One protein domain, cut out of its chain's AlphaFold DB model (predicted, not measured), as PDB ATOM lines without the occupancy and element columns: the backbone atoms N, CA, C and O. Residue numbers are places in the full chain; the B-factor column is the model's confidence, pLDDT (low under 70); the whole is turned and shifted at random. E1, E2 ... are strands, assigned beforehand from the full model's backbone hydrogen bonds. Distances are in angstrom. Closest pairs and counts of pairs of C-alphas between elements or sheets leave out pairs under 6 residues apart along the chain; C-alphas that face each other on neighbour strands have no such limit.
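Overview. This is residues 639 to 774 of the 1154 residues of the protein "TolB protein protein" of Persicimonas caeni (UniProt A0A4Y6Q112). Three small, strongly twisted antiparallel sheets are stacked in a row, with E5 to E8 in the middle and the sheets of E1 to E4 and E9 to E11 facing it from its two sides. After E11 the stretch 757 to 774, with no named element, runs back along the row past E8 to the end where the first sheet lies. The printed part has 136 residues with eleven named strands, E1 to E11 in chain order, and no named helix; the class is all strand. The whole is compact, with a radius of gyration of the C-alphas of 14.6 A, and rounded, spanning 40 by 31 by 30 A.

Arrangement. Start with E1, residues 645 to 651, E2, 654 to 659, E3, 668 to 672, and E4, 679 to 681: they form a meander, each strand the antiparallel neighbour of the one before. Look for N 649 and O 656, 2.8 A apart, between E1 and E2, N 657 and O 670, 2.9 A, between E2 and E3, and N 671 and O 680, 2.8 A, between E3 and E4. The second meander is E5, residues 689 to 694, E6, 700 to 706, E7, 709 to 716, and E8, 719 to 722; N 690 and O 703 are 2.8 A apart, N 702 and O 713 2.9 A, and N 714 and O 721 2.9 A. These two sheets are face to face, their best planes 25 degrees apart; the closest C-alphas of E1 and E5 are those of Gly 651 and Met 694, 5.3 A. The third meander is E9, residues 729 to 736, E10, 740 to 747, and E11, 750 to 756, with N 731 and O 744 2.9 A apart and N 743 and O 754 2.9 A. It is face to face with the second sheet, their best planes 23 degrees apart; the closest C-alphas of E7 and E9 are those of Ala 710 and Ala 729, 4.9 A. E1 and E9 are apart. Residues 719 to 720 of E8 pair, antiparallel, with residues 767 to 768.

Along the chain. Find C-alpha 645 at (-34.074, -13.036, 21.227); from there E1 runs 17.4 A. E7 covers 21.1 A, from C-alpha 709 at (-19.559, -21.144, 37.975) to C-alpha 716. E6 spans 18.6 A, E9 18.1 A and E10 19.9 A; E9 bends by 74 degrees at residue 732, and E10 by 56 degrees at residue 744. E11 ends at C-alpha 756, (-9.257, -24.030, 25.046).

Size, cuts and confidence. The C-alphas of Thr 676 and Glu 748, the two farthest apart, are 45.3 A from each other. The printed part has no cut, and no link between named strands is long. Mean pLDDT of the printed part is 89.1; look for values under 70 at residues 707 to 708 and 771 to 773.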
ATOM      1  N   THR A 639     -38.108 -14.146  13.144       96.12
ATOM      2  CA  THR A 639     -38.993 -14.433  14.286       96.12
ATOM      3  C   THR A 639     -40.034 -13.324  14.444       96.12
ATOM      4  O   THR A 639     -39.835 -12.220  13.944       96.12
ATOM      5  N   ASP A 640     -41.199 -13.658  14.996       92.88
ATOM      6  CA  ASP A 640     -42.323 -12.730  15.180       92.88
ATOM      7  C   ASP A 640     -43.223 -13.268  16.292       92.88
ATOM      8  O   ASP A 640     -44.273 -13.865  16.038       92.88
ATOM      9  N   ASP A 641     -42.741 -13.148  17.521       91.44
ATOM     10  CA  ASP A 641     -43.491 -13.490  18.718       91.44
ATOM     11  C   ASP A 641     -43.211 -12.471  19.832       91.44
ATOM     12  O   ASP A 641     -42.571 -11.445  19.612       91.44
ATOM     13  N   VAL A 642     -43.809 -12.689  21.003       90.38
ATOM     14  CA  VAL A 642     -43.683 -11.761  22.132       90.38
ATOM     15  C   VAL A 642     -42.389 -11.963  22.913       90.38
ATOM     16  O   VAL A 642     -42.119 -11.165  23.800       90.38
ATOM     17  N   TYR A 643     -41.622 -13.020  22.650       93.31
ATOM     18  CA  TYR A 643     -40.433 -13.391  23.409       93.31
ATOM     19  C   TYR A 643     -39.201 -12.664  22.867       93.31
ATOM     20  O   TYR A 643     -39.170 -12.207  21.731       93.31
ATOM     21  N   ALA A 644     -38.179 -12.516  23.701       92.69
ATOM     22  CA  ALA A 644     -36.980 -11.774  23.353       92.69
ATOM     23  C   ALA A 644     -35.875 -12.713  22.864       92.69
ATOM     24  O   ALA A 644     -35.460 -13.640  23.565       92.69
ATOM     25  N   GLU A 645     -35.318 -12.432  21.691       95.12
ATOM     26  CA  GLU A 645     -34.074 -13.036  21.227       95.12
ATOM     27  C   GLU A 645     -32.862 -12.235  21.698       95.12
ATOM     28  O   GLU A 645     -32.869 -11.004  21.776       95.12
ATOM     29  N   ARG A 646     -31.780 -12.955  21.994       93.75
ATOM     30  CA  ARG A 646     -30.495 -12.387  22.413       93.75
ATOM     31  C   ARG A 646     -29.368 -12.880  21.499       93.75
ATOM     32  O   ARG A 646     -29.505 -12.918  20.282       93.75
ATOM     33  N   GLU A 647     -28.211 -13.179  22.076       95.00
ATOM     34  CA  GLU A 647     -26.973 -13.564  21.406       95.00
ATOM     35  C   GLU A 647     -27.191 -14.585  20.280       95.00
ATOM     36  O   GLU A 647     -27.932 -15.559  20.429       95.00
ATOM     37  N   ILE A 648     -26.476 -14.392  19.169       96.38
ATOM     38  CA  ILE A 648     -26.576 -15.256  17.991       96.38
ATOM     39  C   ILE A 648     -25.214 -15.755  17.510       96.38
ATOM     40  O   ILE A 648     -24.164 -15.143  17.738       96.38
ATOM     41  N   SER A 649     -25.248 -16.873  16.788       96.12
ATOM     42  CA  SER A 649     -24.128 -17.434  16.042       96.12
ATOM     43  C   SER A 649     -24.637 -18.094  14.771       96.12
ATOM     44  O   SER A 649     -25.560 -18.904  14.811       96.12
ATOM     45  N   TRP A 650     -23.986 -17.820  13.645       94.75
ATOM     46  CA  TRP A 650     -24.343 -18.419  12.364       94.75
ATOM     47  C   TRP A 650     -23.287 -19.456  11.959       94.75
ATOM     48  O   TRP A 650     -22.103 -19.146  11.895       94.75
ATOM     49  N   GLY A 651     -23.723 -20.693  11.719       91.69
ATOM     50  CA  GLY A 651     -22.904 -21.774  11.162       91.69
ATOM     51  C   GLY A 651     -23.519 -22.376   9.895       91.69
ATOM     52  O   GLY A 651     -24.516 -21.885   9.364       91.69
ATOM     53  N   SER A 652     -22.938 -23.462   9.399       87.38
ATOM     54  CA  SER A 652     -23.416 -24.182   8.206       87.38
ATOM     55  C   SER A 652     -24.856 -24.707   8.344       87.38
ATOM     56  O   SER A 652     -25.610 -24.665   7.374       87.38
ATOM     57  N   ASP A 653     -25.246 -25.117   9.552       88.44
ATOM     58  CA  ASP A 653     -26.551 -25.713   9.871       88.44
ATOM     59  C   ASP A 653     -27.676 -24.695  10.167       88.44
ATOM     60  O   ASP A 653     -28.808 -25.094  10.442       88.44
ATOM     61  N   GLY A 654     -27.399 -23.386  10.137       94.50
ATOM     62  CA  GLY A 654     -28.398 -22.336  10.389       94.50
ATOM     63  C   GLY A 654     -27.925 -21.253  11.357       94.50
ATOM     64  O   GLY A 654     -26.737 -20.949  11.435       94.50
ATOM     65  N   ILE A 655     -28.851 -20.664  12.108       96.88
ATOM     66  CA  ILE A 655     -28.577 -19.633  13.117       96.88
ATOM     67  C   ILE A 655     -28.919 -20.204  14.493       96.88
ATOM     68  O   ILE A 655     -30.072 -20.536  14.750       96.88
ATOM     69  N   ALA A 656     -27.925 -20.326  15.370       97.12
ATOM     70  CA  ALA A 656     -28.139 -20.607  16.784       97.12
ATOM     71  C   ALA A 656     -28.374 -19.287  17.529       97.12
ATOM     72  O   ALA A 656     -27.618 -18.335  17.327       97.12
ATOM     73  N   PHE A 657     -29.396 -19.228  18.377       97.31
ATOM     74  CA  PHE A 657     -29.761 -18.030  19.135       97.31
ATOM     75  C   PHE A 657     -30.311 -18.385  20.517       97.31
ATOM     76  O   PHE A 657     -30.709 -19.526  20.758       97.31
ATOM     77  N   THR A 658     -30.314 -17.417  21.428       96.75
ATOM     78  CA  THR A 658     -30.944 -17.535  22.749       96.75
ATOM     79  C   THR A 658     -32.312 -16.859  22.765       96.75
ATOM     80  O   THR A 658     -32.456 -15.768  22.220       96.75
ATOM     81  N   SER A 659     -33.310 -17.496  23.384       95.69
ATOM     82  CA  SER A 659     -34.665 -16.944  23.555       95.69
ATOM     83  C   SER A 659     -35.285 -17.390  24.882       95.69
ATOM     84  O   SER A 659     -34.988 -18.491  25.363       95.69
ATOM     85  N   ASP A 660     -36.125 -16.534  25.466       94.06
ATOM     86  CA  ASP A 660     -36.926 -16.785  26.671       94.06
ATOM     87  C   ASP A 660     -38.308 -17.395  26.375       94.06
ATOM     88  O   ASP A 660     -39.129 -17.508  27.286       94.06
ATOM     89  N   ALA A 661     -38.547 -17.875  25.146       92.94
ATOM     90  CA  ALA A 661     -39.721 -18.662  24.745       92.94
ATOM     91  C   ALA A 661     -39.751 -20.063  25.401       92.94
ATOM     92  O   ALA A 661     -39.758 -21.112  24.744       92.94
ATOM     93  N   THR A 662     -39.722 -20.092  26.730       91.81
ATOM     94  CA  THR A 662     -39.623 -21.274  27.586       91.81
ATOM     95  C   THR A 662     -40.684 -21.234  28.679       91.81
ATOM     96  O   THR A 662     -41.330 -20.219  28.922       91.81
ATOM     97  N   GLU A 663     -40.888 -22.361  29.353       88.00
ATOM     98  CA  GLU A 663     -41.946 -22.575  30.347       88.00
ATOM     99  C   GLU A 663     -41.838 -21.655  31.570       88.00
ATOM    100  O   GLU A 663     -42.806 -21.501  32.309       88.00
ATOM    101  N   LYS A 664     -40.652 -21.083  31.810       85.38
ATOM    102  CA  LYS A 664     -40.335 -20.243  32.975       85.38
ATOM    103  C   LYS A 664     -39.615 -18.938  32.600       85.38
ATOM    104  O   LYS A 664     -39.082 -18.265  33.476       85.38
ATOM    105  N   GLY A 665     -39.561 -18.594  31.310       88.56
ATOM    106  CA  GLY A 665     -38.906 -17.369  30.832       88.56
ATOM    107  C   GLY A 665     -37.376 -17.352  30.970       88.56
ATOM    108  O   GLY A 665     -36.773 -16.284  30.943       88.56
ATOM    109  N   HIS A 666     -36.731 -18.512  31.139       91.62
ATOM    110  CA  HIS A 666     -35.269 -18.621  31.110       91.62
ATOM    111  C   HIS A 666     -34.754 -18.730  29.680       91.62
ATOM    112  O   HIS A 666     -35.369 -19.397  28.842       91.62
ATOM    113  N   TYR A 667     -33.586 -18.147  29.416       94.50
ATOM    114  CA  TYR A 667     -32.983 -18.175  28.086       94.50
ATOM    115  C   TYR A 667     -32.417 -19.548  27.781       94.50
ATOM    116  O   TYR A 667     -31.561 -20.058  28.495       94.50
ATOM    117  N   ASN A 668     -32.868 -20.164  26.699       95.06
ATOM    118  CA  ASN A 668     -32.354 -21.444  26.221       95.06
ATOM    119  C   ASN A 668     -31.903 -21.318  24.763       95.06
ATOM    120  O   ASN A 668     -32.164 -20.309  24.111       95.06
ATOM    121  N   ILE A 669     -31.189 -22.326  24.256       96.19
ATOM    122  CA  ILE A 669     -30.642 -22.299  22.900       96.19
ATOM    123  C   ILE A 669     -31.666 -22.843  21.906       96.19
ATOM    124  O   ILE A 669     -32.198 -23.942  22.083       96.19
ATOM    125  N   PHE A 670     -31.873 -22.101  20.827       95.88
ATOM    126  CA  PHE A 670     -32.691 -22.463  19.679       95.88
ATOM    127  C   PHE A 670     -31.846 -22.443  18.406       95.88
ATOM    128  O   PHE A 670     -30.811 -21.776  18.332       95.88
ATOM    129  N   ARG A 671     -32.291 -23.179  17.388       96.00
ATOM    130  CA  ARG A 671     -31.720 -23.174  16.042       96.00
ATOM    131  C   ARG A 671     -32.797 -22.814  15.028       96.00
ATOM    132  O   ARG A 671     -33.882 -23.387  15.051       96.00
ATOM    133  N   LEU A 672     -32.477 -21.875  14.143       96.56
ATOM    134  CA  LEU A 672     -33.331 -21.417  13.055       96.56
ATOM    135  C   LEU A 672     -32.674 -21.691  11.699       96.56
ATOM    136  O   LEU A 672     -31.520 -21.333  11.459       96.56
ATOM    137  N   GLU A 673     -33.435 -22.274  10.778       95.44
ATOM    138  CA  GLU A 673     -33.065 -22.393   9.368       95.44
ATOM    139  C   GLU A 673     -33.471 -21.106   8.611       95.44
ATOM    140  O   GLU A 673     -34.668 -20.844   8.462       95.44
ATOM    141  N   PRO A 674     -32.533 -20.279   8.104       92.62
ATOM    142  CA  PRO A 674     -32.841 -18.923   7.621       92.62
ATOM    143  C   PRO A 674     -33.756 -18.876   6.388       92.62
ATOM    144  O   PRO A 674     -34.525 -17.928   6.228       92.62
ATOM    145  N   ASP A 675     -33.697 -19.892   5.522       90.00
ATOM    146  CA  ASP A 675     -34.485 -19.928   4.285       90.00
ATOM    147  C   ASP A 675     -35.902 -20.494   4.504       90.00
ATOM    148  O   ASP A 675     -36.863 -20.013   3.899       90.00
ATOM    149  N   THR A 676     -36.055 -21.494   5.385       93.06
ATOM    150  CA  THR A 676     -37.347 -22.142   5.690       93.06
ATOM    151  C   THR A 676     -38.074 -21.503   6.876       93.06
ATOM    152  O   THR A 676     -39.286 -21.678   6.998       93.06
ATOM    153  N   ARG A 677     -37.359 -20.745   7.724       93.44
ATOM    154  CA  ARG A 677     -37.811 -20.192   9.018       93.44
ATOM    155  C   ARG A 677     -38.269 -21.256  10.019       93.44
ATOM    156  O   ARG A 677     -39.039 -20.973  10.931       93.44
ATOM    157  N   LYS A 678     -37.798 -22.493   9.860       95.44
ATOM    158  CA  LYS A 678     -38.058 -23.559  10.823       95.44
ATOM    159  C   LYS A 678     -37.207 -23.336  12.075       95.44
ATOM    160  O   LYS A 678     -35.995 -23.164  11.955       95.44
ATOM    161  N   ILE A 679     -37.847 -23.363  13.244       94.81
ATOM    162  CA  ILE A 679     -37.218 -23.193  14.560       94.81
ATOM    163  C   ILE A 679     -37.286 -24.512  15.330       94.81
ATOM    164  O   ILE A 679     -38.316 -25.187  15.328       94.81
ATOM    165  N   GLU A 680     -36.200 -24.865  16.009       93.00
ATOM    166  CA  GLU A 680     -36.149 -25.960  16.976       93.00
ATOM    167  C   GLU A 680     -35.415 -25.535  18.256       93.00
ATOM    168  O   GLU A 680     -34.409 -24.828  18.200       93.00
ATOM    169  N   ARG A 681     -35.909 -25.970  19.422       93.00
ATOM    170  CA  ARG A 681     -35.227 -25.779  20.712       93.00
ATOM    171  C   ARG A 681     -34.187 -26.886  20.901       93.00
ATOM    172  O   ARG A 681     -34.496 -28.059  20.700       93.00
ATOM    173  N   LEU A 682     -32.967 -26.515  21.287       93.31
ATOM    174  CA  LEU A 682     -31.840 -27.437  21.489       93.31
ATOM    175  C   LEU A 682     -31.591 -27.782  22.966       93.31
ATOM    176  O   LEU A 682     -30.974 -28.802  23.256       93.31
ATOM    177  N   THR A 683     -32.034 -26.941  23.901       93.62
ATOM    178  CA  THR A 683     -31.824 -27.129  25.348       93.62
ATOM    179  C   THR A 683     -33.096 -26.811  26.125       93.62
ATOM    180  O   THR A 683     -33.803 -25.904  25.709       93.62
ATOM    181  N   PHE A 684     -33.348 -27.480  27.250       91.62
ATOM    182  CA  PHE A 684     -34.617 -27.495  27.991       91.62
ATOM    183  C   PHE A 684     -34.438 -27.348  29.521       91.62
ATOM    184  O   PHE A 684     -35.211 -27.911  30.294       91.62
ATOM    185  N   GLU A 685     -33.402 -26.642  29.990       88.06
ATOM    186  CA  GLU A 685     -33.140 -26.485  31.432       88.06
ATOM    187  C   GLU A 685     -33.803 -25.241  32.023       88.06
ATOM    188  O   GLU A 685     -33.965 -24.220  31.355       88.06
ATOM    189  N   ASN A 686     -34.105 -25.316  33.323       88.12
ATOM    190  CA  ASN A 686     -34.603 -24.202  34.126       88.12
ATOM    191  C   ASN A 686     -33.469 -23.259  34.578       88.12
ATOM    192  O   ASN A 686     -33.266 -23.052  35.771       88.12
ATOM    193  N   ARG A 687     -32.663 -22.779  33.630       90.19
ATOM    194  CA  ARG A 687     -31.593 -21.799  33.854       90.19
ATOM    195  C   ARG A 687     -31.220 -21.116  32.546       90.19
ATOM    196  O   ARG A 687     -31.459 -21.664  31.471       90.19
ATOM    197  N   ASP A 688     -30.587 -19.954  32.651       92.19
ATOM    198  CA  ASP A 688     -30.140 -19.205  31.481       92.19
ATOM    199  C   ASP A 688     -28.905 -19.840  30.824       92.19
ATOM    200  O   ASP A 688     -27.901 -20.147  31.476       92.19
ATOM    201  N   HIS A 689     -28.981 -19.989  29.505       94.88
ATOM    202  CA  HIS A 689     -27.898 -20.368  28.609       94.88
ATOM    203  C   HIS A 689     -27.503 -19.152  27.770       94.88
ATOM    204  O   HIS A 689     -28.360 -18.489  27.189       94.88
ATOM    205  N   THR A 690     -26.207 -18.866  27.695       93.81
ATOM    206  CA  THR A 690     -25.653 -17.677  27.034       93.81
ATOM    207  C   THR A 690     -24.508 -18.037  26.092       93.81
ATOM    208  O   THR A 690     -24.017 -19.164  26.061       93.81
ATOM    209  N   SER A 691     -24.059 -17.061  25.313       94.06
ATOM    210  CA  SER A 691     -22.961 -17.118  24.353       94.06
ATOM    211  C   SER A 691     -22.999 -18.362  23.449       94.06
ATOM    212  O   SER A 691     -22.009 -19.104  23.398       94.06
ATOM    213  N   PRO A 692     -24.115 -18.625  22.732       96.06
ATOM    214  CA  PRO A 692     -24.174 -19.731  21.794       96.06
ATOM    215  C   PRO A 692     -23.097 -19.558  20.723       96.06
ATOM    216  O   PRO A 692     -22.938 -18.485  20.132       96.06
ATOM    217  N   ARG A 693     -22.369 -20.635  20.436       95.44
ATOM    218  CA  ARG A 693     -21.446 -20.711  19.313       95.44
ATOM    219  C   ARG A 693     -21.669 -21.984  18.528       95.44
ATOM    220  O   ARG A 693     -21.415 -23.084  19.017       95.44
ATOM    221  N   MET A 694     -22.093 -21.804  17.287       93.38
ATOM    222  CA  MET A 694     -22.148 -22.872  16.306       93.38
ATOM    223  C   MET A 694     -20.838 -22.918  15.521       93.38
ATOM    224  O   MET A 694     -20.324 -21.880  15.098       93.38
ATOM    225  N   LEU A 695     -20.292 -24.120  15.362       89.44
ATOM    226  CA  LEU A 695     -19.123 -24.386  14.528       89.44
ATOM    227  C   LEU A 695     -19.549 -24.844  13.124       89.44
ATOM    228  O   LEU A 695     -20.702 -25.209  12.897       89.44
ATOM    229  N   ASP A 696     -18.599 -24.871  12.187       83.81
ATOM    230  CA  ASP A 696     -18.831 -25.301  10.797       83.81
ATOM    231  C   ASP A 696     -19.261 -26.776  10.672       83.81
ATOM    232  O   ASP A 696     -19.829 -27.172   9.653       83.81
ATOM    233  N   ASP A 697     -19.007 -27.587  11.702       85.38
ATOM    234  CA  ASP A 697     -19.406 -28.997  11.784       85.38
ATOM    235  C   ASP A 697     -20.793 -29.222  12.419       85.38
ATOM    236  O   ASP A 697     -21.180 -30.368  12.651       85.38
ATOM    237  N   GLY A 698     -21.524 -28.144  12.722       87.44
ATOM    238  CA  GLY A 698     -22.870 -28.191  13.298       87.44
ATOM    239  C   GLY A 698     -22.913 -28.337  14.821       87.44
ATOM    240  O   GLY A 698     -23.991 -28.251  15.413       87.44
ATOM    241  N   ARG A 699     -21.772 -28.518  15.507       91.69
ATOM    242  CA  ARG A 699     -21.751 -28.526  16.979       91.69
ATOM    243  C   ARG A 699     -22.107 -27.147  17.525       91.69
ATOM    244  O   ARG A 699     -21.558 -26.137  17.087       91.69
ATOM    245  N   VAL A 700     -22.970 -27.129  18.541       95.31
ATOM    246  CA  VAL A 700     -23.362 -25.917  19.268       95.31
ATOM    247  C   VAL A 700     -22.833 -25.981  20.694       95.31
ATOM    248  O   VAL A 700     -23.187 -26.880  21.464       95.31
ATOM    249  N   PHE A 701     -21.981 -25.020  21.033       96.00
ATOM    250  CA  PHE A 701     -21.489 -24.775  22.382       96.00
ATOM    251  C   PHE A 701     -22.197 -23.568  22.987       96.00
ATOM    252  O   PHE A 701     -22.648 -22.688  22.262       96.00
ATOM    253  N   PHE A 702     -22.294 -23.520  24.307       96.25
ATOM    254  CA  PHE A 702     -22.873 -22.398  25.042       96.25
ATOM    255  C   PHE A 702     -22.303 -22.355  26.458       96.25
ATOM    256  O   PHE A 702     -21.627 -23.288  26.897       96.25
ATOM    257  N   VAL A 703     -22.575 -21.270  27.167       94.56
ATOM    258  CA  VAL A 703     -22.223 -21.076  28.571       94.56
ATOM    259  C   VAL A 703     -23.479 -21.200  29.422       94.56
ATOM    260  O   VAL A 703     -24.530 -20.680  29.062       94.56
ATOM    261  N   ALA A 704     -23.373 -21.877  30.558       92.50
ATOM    262  CA  ALA A 704     -24.402 -21.860  31.591       92.50
ATOM    263  C   ALA A 704     -23.745 -21.774  32.969       92.50
ATOM    264  O   ALA A 704     -22.626 -22.262  33.168       92.50
ATOM    265  N   TYR A 705     -24.441 -21.155  33.919       86.94
ATOM    266  CA  TYR A 705     -24.000 -21.107  35.309       86.94
ATOM    267  C   TYR A 705     -24.447 -22.381  36.040       86.94
ATOM    268  O   TYR A 705     -25.596 -22.812  35.924       86.94
ATOM    269  N   ASP A 706     -23.530 -23.003  36.777       77.44
ATOM    270  CA  ASP A 706     -23.812 -24.060  37.756       77.44
ATOM    271  C   ASP A 706     -23.214 -23.698  39.132       77.44
ATOM    272  O   ASP A 706     -22.632 -22.623  39.294       77.44
ATOM    273  N   GLU A 707     -23.322 -24.592  40.126       64.69
ATOM    274  CA  GLU A 707     -22.724 -24.399  41.465       64.69
ATOM    275  C   GLU A 707     -21.206 -24.107  41.408       64.69
ATOM    276  O   GLU A 707     -20.626 -23.511  42.323       64.69
ATOM    277  N   VAL A 708     -20.541 -24.527  40.322       64.94
ATOM    278  CA  VAL A 708     -19.105 -24.352  40.102       64.94
ATOM    279  C   VAL A 708     -18.780 -23.049  39.377       64.94
ATOM    280  O   VAL A 708     -17.667 -22.559  39.519       64.94
ATOM    281  N   GLY A 709     -19.725 -22.417  38.685       73.62
ATOM    282  CA  GLY A 709     -19.559 -21.144  37.975       73.62
ATOM    283  C   GLY A 709     -20.009 -21.214  36.514       73.62
ATOM    284  O   GLY A 709     -20.697 -22.147  36.103       73.62
ATOM    285  N   ALA A 710     -19.617 -20.221  35.713       84.62
ATOM    286  CA  ALA A 710     -19.909 -20.192  34.279       84.62
ATOM    287  C   ALA A 710     -19.044 -21.210  33.517       84.62
ATOM    288  O   ALA A 710     -17.839 -21.008  33.351       84.62
ATOM    289  N   ASN A 711     -19.658 -22.295  33.044       87.88
ATOM    290  CA  ASN A 711     -18.985 -23.383  32.335       87.88
ATOM    291  C   ASN A 711     -19.478 -23.518  30.895       87.88
ATOM    292  O   ASN A 711     -20.606 -23.150  30.576       87.88
ATOM    293  N   VAL A 712     -18.635 -24.091  30.035       92.88
ATOM    294  CA  VAL A 712     -18.981 -24.413  28.650       92.88
ATOM    295  C   VAL A 712     -19.688 -25.758  28.594       92.88
ATOM    296  O   VAL A 712     -19.227 -26.747  29.170       92.88
ATOM    297  N   TYR A 713     -20.772 -25.806  27.834       94.44
ATOM    298  CA  TYR A 713     -21.551 -26.996  27.534       94.44
ATOM    299  C   TYR A 713     -21.693 -27.160  26.023       94.44
ATOM    300  O   TYR A 713     -21.573 -26.203  25.262       94.44
ATOM    301  N   GLN A 714     -21.938 -28.393  25.590       95.31
ATOM    302  CA  GLN A 714     -22.291 -28.729  24.215       95.31
ATOM    303  C   GLN A 714     -23.709 -29.298  24.189       95.31
ATOM    304  O   GLN A 714     -24.006 -30.212  24.963       95.31
ATOM    305  N   ALA A 715     -24.550 -28.812  23.275       94.00
ATOM    306  CA  ALA A 715     -25.856 -29.408  23.003       94.00
ATOM    307  C   ALA A 715     -25.689 -30.708  22.193       94.00
ATOM    308  O   ALA A 715     -24.949 -30.747  21.204       94.00
ATOM    309  N   VAL A 716     -26.352 -31.785  22.621       91.75
ATOM    310  CA  VAL A 716     -26.293 -33.115  21.996       91.75
ATOM    311  C   VAL A 716     -27.694 -33.739  21.993       91.75
ATOM    312  O   VAL A 716     -28.122 -34.354  22.971       91.75
ATOM    313  N   GLY A 717     -28.417 -33.596  20.878       83.62
ATOM    314  CA  GLY A 717     -29.824 -34.005  20.799       83.62
ATOM    315  C   GLY A 717     -30.687 -33.204  21.790       83.62
ATOM    316  O   GLY A 717     -30.472 -32.002  21.901       83.62
ATOM    317  N   PRO A 718     -31.623 -33.830  22.533       79.50
ATOM    318  CA  PRO A 718     -32.378 -33.166  23.603       79.50
ATOM    319  C   PRO A 718     -31.596 -33.073  24.929       79.50
ATOM    320  O   PRO A 718     -32.185 -32.819  25.975       79.50
ATOM    321  N   GLY A 719     -30.298 -33.380  24.929       86.69
ATOM    322  CA  GLY A 719     -29.456 -33.355  26.117       86.69
ATOM    323  C   GLY A 719     -28.235 -32.457  25.962       86.69
ATOM    324  O   GLY A 719     -28.011 -31.841  24.920       86.69
ATOM    325  N   LEU A 720     -27.409 -32.405  27.004       92.56
ATOM    326  CA  LEU A 720     -26.166 -31.635  27.002       92.56
ATOM    327  C   LEU A 720     -25.022 -32.354  27.704       92.56
ATOM    328  O   LEU A 720     -25.229 -33.263  28.509       92.56
ATOM    329  N   VAL A 721     -23.802 -31.921  27.390       93.38
ATOM    330  CA  VAL A 721     -22.563 -32.417  27.995       93.38
ATOM    331  C   VAL A 721     -21.727 -31.230  28.456       93.38
ATOM    332  O   VAL A 721     -21.432 -30.336  27.662       93.38
ATOM    333  N   ARG A 722     -21.306 -31.234  29.726       91.62
ATOM    334  CA  ARG A 722     -20.360 -30.248  30.270       91.62
ATOM    335  C   ARG A 722     -18.974 -30.453  29.659       91.62
ATOM    336  O   ARG A 722     -18.480 -31.576  29.611       91.62
ATOM    337  N   LYS A 723     -18.347 -29.372  29.196       92.31
ATOM    338  CA  LYS A 723     -17.063 -29.383  28.473       92.31
ATOM    339  C   LYS A 723     -15.905 -28.759  29.235       92.31
ATOM    340  O   LYS A 723     -14.761 -28.975  28.848       92.31
ATOM    341  N   THR A 724     -16.176 -28.036  30.314       89.25
ATOM    342  CA  THR A 724     -15.147 -27.429  31.169       89.25
ATOM    343  C   THR A 724     -15.473 -27.635  32.639       89.25
ATOM    344  O   THR A 724     -16.640 -27.749  32.995       89.25
ATOM    345  N   GLY A 725     -14.448 -27.651  33.490       83.81
ATOM    346  CA  GLY A 725     -14.559 -27.746  34.948       83.81
ATOM    347  C   GLY A 725     -13.717 -26.679  35.643       83.81
ATOM    348  O   GLY A 725     -12.894 -27.012  36.486       83.81
ATOM    349  N   LEU A 726     -13.840 -25.424  35.208       78.69
ATOM    350  CA  LEU A 726     -12.928 -24.344  35.592       78.69
ATOM    351  C   LEU A 726     -13.405 -23.616  36.851       78.69
ATOM    352  O   LEU A 726     -14.604 -23.501  37.098       78.69
ATOM    353  N   ALA A 727     -12.453 -23.087  37.625       76.06
ATOM    354  CA  ALA A 727     -12.746 -22.232  38.779       76.06
ATOM    355  C   ALA A 727     -13.096 -20.784  38.392       76.06
ATOM    356  O   ALA A 727     -13.637 -20.038  39.211       76.06
ATOM    357  N   THR A 728     -12.750 -20.389  37.166       75.12
ATOM    358  CA  THR A 728     -12.969 -19.063  36.581       75.12
ATOM    359  C   THR A 728     -14.198 -19.054  35.669       75.12
ATOM    360  O   THR A 728     -14.777 -20.098  35.373       75.12
ATOM    361  N   ALA A 729     -14.610 -17.864  35.228       82.75
ATOM    362  CA  ALA A 729     -15.735 -17.695  34.309       82.75
ATOM    363  C   ALA A 729     -15.264 -17.673  32.852       82.75
ATOM    364  O   ALA A 729     -14.239 -17.054  32.559       82.75
ATOM    365  N   LEU A 730     -16.048 -18.255  31.942       89.06
ATOM    366  CA  LEU A 730     -15.863 -18.128  30.494       89.06
ATOM    367  C   LEU A 730     -17.082 -17.459  29.840       89.06
ATOM    368  O   LEU A 730     -18.214 -17.729  30.236       89.06
ATOM    369  N   SER A 731     -16.858 -16.628  28.822       90.62
ATOM    370  CA  SER A 731     -17.896 -16.045  27.955       90.62
ATOM    371  C   SER A 731     -17.404 -15.912  26.505       90.62
ATOM    372  O   SER A 731     -16.268 -16.280  26.205       90.62
ATOM    373  N   ASP A 732     -18.243 -15.400  25.598       92.38
ATOM    374  CA  ASP A 732     -17.870 -15.027  24.218       92.38
ATOM    375  C   ASP A 732     -17.183 -16.153  23.427       92.38
ATOM    376  O   ASP A 732     -16.131 -15.982  22.800       92.38
ATOM    377  N   LEU A 733     -17.796 -17.338  23.461       95.25
ATOM    378  CA  LEU A 733     -17.282 -18.517  22.772       95.25
ATOM    379  C   LEU A 733     -17.135 -18.264  21.269       95.25
ATOM    380  O   LEU A 733     -18.049 -17.747  20.614       95.25
ATOM    381  N   SER A 734     -15.986 -18.660  20.725       94.81
ATOM    382  CA  SER A 734     -15.636 -18.516  19.308       94.81
ATOM    383  C   SER A 734     -14.747 -19.688  18.832       94.81
ATOM    384  O   SER A 734     -14.136 -20.356  19.665       94.81
ATOM    385  N   PRO A 735     -14.664 -20.015  17.529       94.06
ATOM    386  CA  PRO A 735     -13.901 -21.159  17.034       94.06
ATOM    387  C   PRO A 735     -12.408 -20.882  17.147       94.06
ATOM    388  O   PRO A 735     -11.967 -19.804  16.755       94.06
ATOM    389  N   ALA A 736     -11.624 -21.843  17.634       93.00
ATOM    390  CA  ALA A 736     -10.164 -21.772  17.620       93.00
ATOM    391  C   ALA A 736      -9.564 -22.793  16.638       93.00
ATOM    392  O   ALA A 736     -10.214 -23.787  16.301       93.00
ATOM    393  N   PRO A 737      -8.296 -22.620  16.216       88.50
ATOM    394  CA  PRO A 737      -7.643 -23.574  15.332       88.50
ATOM    395  C   PRO A 737      -7.583 -24.972  15.968       88.50
ATOM    396  O   PRO A 737      -7.337 -25.100  17.172       88.50
ATOM    397  N   GLY A 738      -7.745 -26.020  15.156       82.81
ATOM    398  CA  GLY A 738      -7.640 -27.416  15.602       82.81
ATOM    399  C   GLY A 738      -8.800 -27.881  16.490       82.81
ATOM    400  O   GLY A 738      -8.553 -28.501  17.519       82.81
ATOM    401  N   ASP A 739     -10.037 -27.545  16.111       83.38
ATOM    402  CA  ASP A 739     -11.298 -27.932  16.776       83.38
ATOM    403  C   ASP A 739     -11.449 -27.464  18.238       83.38
ATOM    404  O   ASP A 739     -12.301 -27.967  18.975       83.38
ATOM    405  N   GLY A 740     -10.610 -26.518  18.668       90.56
ATOM    406  CA  GLY A 740     -10.686 -25.886  19.983       90.56
ATOM    407  C   GLY A 740     -11.667 -24.714  20.021       90.56
ATOM    408  O   GLY A 740     -12.312 -24.377  19.027       90.56
ATOM    409  N   LEU A 741     -11.724 -24.041  21.168       94.19
ATOM    410  CA  LEU A 741     -12.541 -22.844  21.369       94.19
ATOM    411  C   LEU A 741     -11.700 -21.682  21.887       94.19
ATOM    412  O   LEU A 741     -10.825 -21.863  22.727       94.19
ATOM    413  N   TRP A 742     -11.988 -20.487  21.399       95.12
ATOM    414  CA  TRP A 742     -11.645 -19.233  22.050       95.12
ATOM    415  C   TRP A 742     -12.772 -18.845  23.002       95.12
ATOM    416  O   TRP A 742     -13.942 -19.113  22.728       95.12
ATOM    417  N   ALA A 743     -12.414 -18.200  24.103       94.25
ATOM    418  CA  ALA A 743     -13.346 -17.616  25.055       94.25
ATOM    419  C   ALA A 743     -12.722 -16.370  25.692       94.25
ATOM    420  O   ALA A 743     -11.500 -16.213  25.708       94.25
ATOM    421  N   LEU A 744     -13.554 -15.509  26.269       92.50
ATOM    422  CA  LEU A 744     -13.105 -14.534  27.253       92.50
ATOM    423  C   LEU A 744     -13.130 -15.171  28.638       92.50
ATOM    424  O   LEU A 744     -14.190 -15.490  29.171       92.50
ATOM    425  N   GLN A 745     -11.952 -15.342  29.222       90.38
ATOM    426  CA  GLN A 745     -11.779 -15.797  30.591       90.38
ATOM    427  C   GLN A 745     -11.821 -14.610  31.545       90.38
ATOM    428  O   GLN A 745     -11.091 -13.637  31.360       90.38
ATOM    429  N   TYR A 746     -12.626 -14.712  32.598       86.12
ATOM    430  CA  TYR A 746     -12.565 -13.789  33.722       86.12
ATOM    431  C   TYR A 746     -11.493 -14.239  34.718       86.12
ATOM    432  O   TYR A 746     -11.616 -15.308  35.318       86.12
ATOM    433  N   HIS A 747     -10.437 -13.443  34.869       85.00
ATOM    434  CA  HIS A 747      -9.297 -13.736  35.733       85.00
ATOM    435  C   HIS A 747      -8.675 -12.433  36.257       85.00
ATOM    436  O   HIS A 747      -8.453 -11.493  35.485       85.00
ATOM    437  N   GLU A 748      -8.409 -12.358  37.566       83.69
ATOM    438  CA  GLU A 748      -7.865 -11.161  38.241       83.69
ATOM    439  C   GLU A 748      -8.701  -9.894  37.969       83.69
ATOM    440  O   GLU A 748      -8.177  -8.794  37.753       83.69
ATOM    441  N   GLY A 749     -10.025 -10.047  37.904       80.50
ATOM    442  CA  GLY A 749     -10.932  -8.925  37.674       80.50
ATOM    443  C   GLY A 749     -11.011  -8.421  36.239       80.50
ATOM    444  O   GLY A 749     -11.583  -7.354  35.997       80.50
ATOM    445  N   ARG A 750     -10.424  -9.147  35.283       83.31
ATOM    446  CA  ARG A 750     -10.353  -8.758  33.871       83.31
ATOM    447  C   ARG A 750     -10.830  -9.885  32.971       83.31
ATOM    448  O   ARG A 750     -10.660 -11.053  33.293       83.31
ATOM    449  N   GLN A 751     -11.386  -9.517  31.822       87.56
ATOM    450  CA  GLN A 751     -11.621 -10.455  30.731       87.56
ATOM    451  C   GLN A 751     -10.369 -10.532  29.855       87.56
ATOM    452  O   GLN A 751      -9.853  -9.497  29.423       87.56
ATOM    453  N   ARG A 752      -9.876 -11.746  29.607       88.62
ATOM    454  CA  ARG A 752      -8.727 -12.025  28.738       88.62
ATOM    455  C   ARG A 752      -9.097 -13.076  27.694       88.62
ATOM    456  O   ARG A 752      -9.739 -14.061  28.057       88.62
ATOM    457  N   PRO A 753      -8.705 -12.908  26.420       92.56
ATOM    458  CA  PRO A 753      -8.807 -13.971  25.437       92.56
ATOM    459  C   PRO A 753      -8.020 -15.193  25.899       92.56
ATOM    460  O   PRO A 753      -6.844 -15.100  26.253       92.56
ATOM    461  N   ALA A 754      -8.683 -16.339  25.892       92.56
ATOM    462  CA  ALA A 754      -8.107 -17.612  26.273       92.56
ATOM    463  C   ALA A 754      -8.497 -18.688  25.263       92.56
ATOM    464  O   ALA A 754      -9.662 -18.798  24.865       92.56
ATOM    465  N   ARG A 755      -7.524 -19.504  24.855       92.44
ATOM    466  CA  ARG A 755      -7.763 -20.665  23.996       92.44
ATOM    467  C   ARG A 755      -7.906 -21.928  24.836       92.44
ATOM    468  O   ARG A 755      -7.067 -22.215  25.689       92.44
ATOM    469  N   ILE A 756      -8.942 -22.701  24.525       91.75
ATOM    470  CA  ILE A 756      -9.257 -24.030  25.046       91.75
ATOM    471  C   ILE A 756      -8.936 -25.048  23.942       91.75
ATOM    472  O   ILE A 756      -9.690 -25.161  22.968       91.75
ATOM    473  N   PRO A 757      -7.818 -25.786  24.034       89.44
ATOM    474  CA  PRO A 757      -7.502 -26.832  23.066       89.44
ATOM    475  C   PRO A 757      -8.572 -27.930  23.061       89.44
ATOM    476  O   PRO A 757      -9.082 -28.300  24.118       89.44
ATOM    477  N   ALA A 758      -8.852 -28.526  21.899       88.19
ATOM    478  CA  ALA A 758      -9.834 -29.609  21.783       88.19
ATOM    479  C   ALA A 758      -9.547 -30.786  22.735       88.19
ATOM    480  O   ALA A 758     -10.465 -31.366  23.307       88.19
ATOM    481  N   SER A 759      -8.264 -31.094  22.965       86.88
ATOM    482  CA  SER A 759      -7.807 -32.145  23.884       86.88
ATOM    483  C   SER A 759      -8.100 -31.871  25.363       86.88
ATOM    484  O   SER A 759      -7.987 -32.782  26.178       86.88
ATOM    485  N   ARG A 760      -8.450 -30.631  25.721       87.94
ATOM    486  CA  ARG A 760      -8.799 -30.216  27.086       87.94
ATOM    487  C   ARG A 760     -10.308 -30.135  27.319       87.94
ATOM    488  O   ARG A 760     -10.722 -29.957  28.459       87.94
ATOM    489  N   LEU A 761     -11.128 -30.270  26.275       89.31
ATOM    490  CA  LEU A 761     -12.581 -30.313  26.430       89.31
ATOM    491  C   LEU A 761     -12.990 -31.643  27.067       89.31
ATOM    492  O   LEU A 761     -12.638 -32.715  26.576       89.31
ATOM    493  N   LEU A 762     -13.764 -31.566  28.147       87.25
ATOM    494  CA  LEU A 762     -14.222 -32.742  28.874       87.25
ATOM    495  C   LEU A 762     -15.114 -33.630  27.994       87.25
ATOM    496  O   LEU A 762     -15.950 -33.167  27.204       87.25
ATOM    497  N   THR A 763     -14.951 -34.936  28.173       85.56
ATOM    498  CA  THR A 763     -15.895 -35.955  27.720       85.56
ATOM    499  C   THR A 763     -16.717 -36.399  28.927       85.56
ATOM    500  O   THR A 763     -16.189 -36.562  30.024       85.56
ATOM    501  N   GLY A 764     -18.027 -36.538  28.755       79.31
ATOM    502  CA  GLY A 764     -18.936 -36.858  29.849       79.31
ATOM    503  C   GLY A 764     -20.263 -37.392  29.336       79.31
ATOM    504  O   GLY A 764     -20.522 -37.364  28.129       79.31
ATOM    505  N   ASP A 765     -21.080 -37.876  30.266       80.88
ATOM    506  CA  ASP A 765     -22.397 -38.420  29.962       80.88
ATOM    507  C   ASP A 765     -23.361 -37.319  29.508       80.88
ATOM    508  O   ASP A 765     -23.312 -36.175  29.970       80.88
ATOM    509  N   ILE A 766     -24.249 -37.680  28.584       83.50
ATOM    510  CA  ILE A 766     -25.300 -36.791  28.093       83.50
ATOM    511  C   ILE A 766     -26.398 -36.732  29.155       83.50
ATOM    512  O   ILE A 766     -27.095 -37.721  29.389       83.50
ATOM    513  N   SER A 767     -26.584 -35.560  29.763       80.00
ATOM    514  CA  SER A 767     -27.755 -35.292  30.599       80.00
ATOM    515  C   SER A 767     -28.977 -35.190  29.690       80.00
ATOM    516  O   SER A 767     -29.053 -34.278  28.868       80.00
ATOM    517  N   THR A 768     -29.894 -36.157  29.768       75.75
ATOM    518  CA  THR A 768     -31.131 -36.170  28.970       75.75
ATOM    519  C   THR A 768     -32.185 -35.303  29.643       75.75
ATOM    520  O   THR A 768     -32.443 -35.462  30.832       75.75
ATOM    521  N   GLN A 769     -32.808 -34.404  28.883       71.12
ATOM    522  CA  GLN A 769     -33.801 -33.470  29.414       71.12
ATOM    523  C   GLN A 769     -35.206 -33.865  28.958       71.12
ATOM    524  O   GLN A 769     -35.395 -34.456  27.891       71.12
ATOM    525  N   SER A 770     -36.208 -33.568  29.782       70.31
ATOM    526  CA  SER A 770     -37.612 -33.770  29.423       70.31
ATOM    527  C   SER A 770     -38.031 -32.773  28.340       70.31
ATOM    528  O   SER A 770     -37.876 -31.567  28.516       70.31
ATOM    529  N   VAL A 771     -38.593 -33.272  27.237       66.25
ATOM    530  CA  VAL A 771     -39.030 -32.449  26.099       66.25
ATOM    531  C   VAL A 771     -40.407 -31.813  26.379       66.25
ATOM    532  O   VAL A 771     -41.433 -32.468  26.234       66.25
ATOM    533  N   GLN A 772     -40.344 -30.548  26.804       65.75
ATOM    534  CA  GLN A 772     -41.208 -29.362  26.625       65.75
ATOM    535  C   GLN A 772     -42.742 -29.370  26.866       65.75
ATOM    536  O   GLN A 772     -43.496 -30.160  26.295       65.75
ATOM    537  N   ALA A 773     -43.184 -28.347  27.623       68.50
ATOM    538  CA  ALA A 773     -44.554 -27.820  27.756       68.50
ATOM    539  C   ALA A 773     -44.691 -26.442  27.044       68.50
ATOM    540  O   ALA A 773     -43.776 -26.008  26.349       68.50
ATOM    541  N   ALA A 774     -45.839 -25.759  27.141       78.38
ATOM    542  CA  ALA A 774     -46.038 -24.446  26.502       78.38
ATOM    543  C   ALA A 774     -45.174 -23.336  27.147       78.38
ATOM    544  O   ALA A 774     -44.839 -23.428  28.326       78.38
TER     545      ALA A 774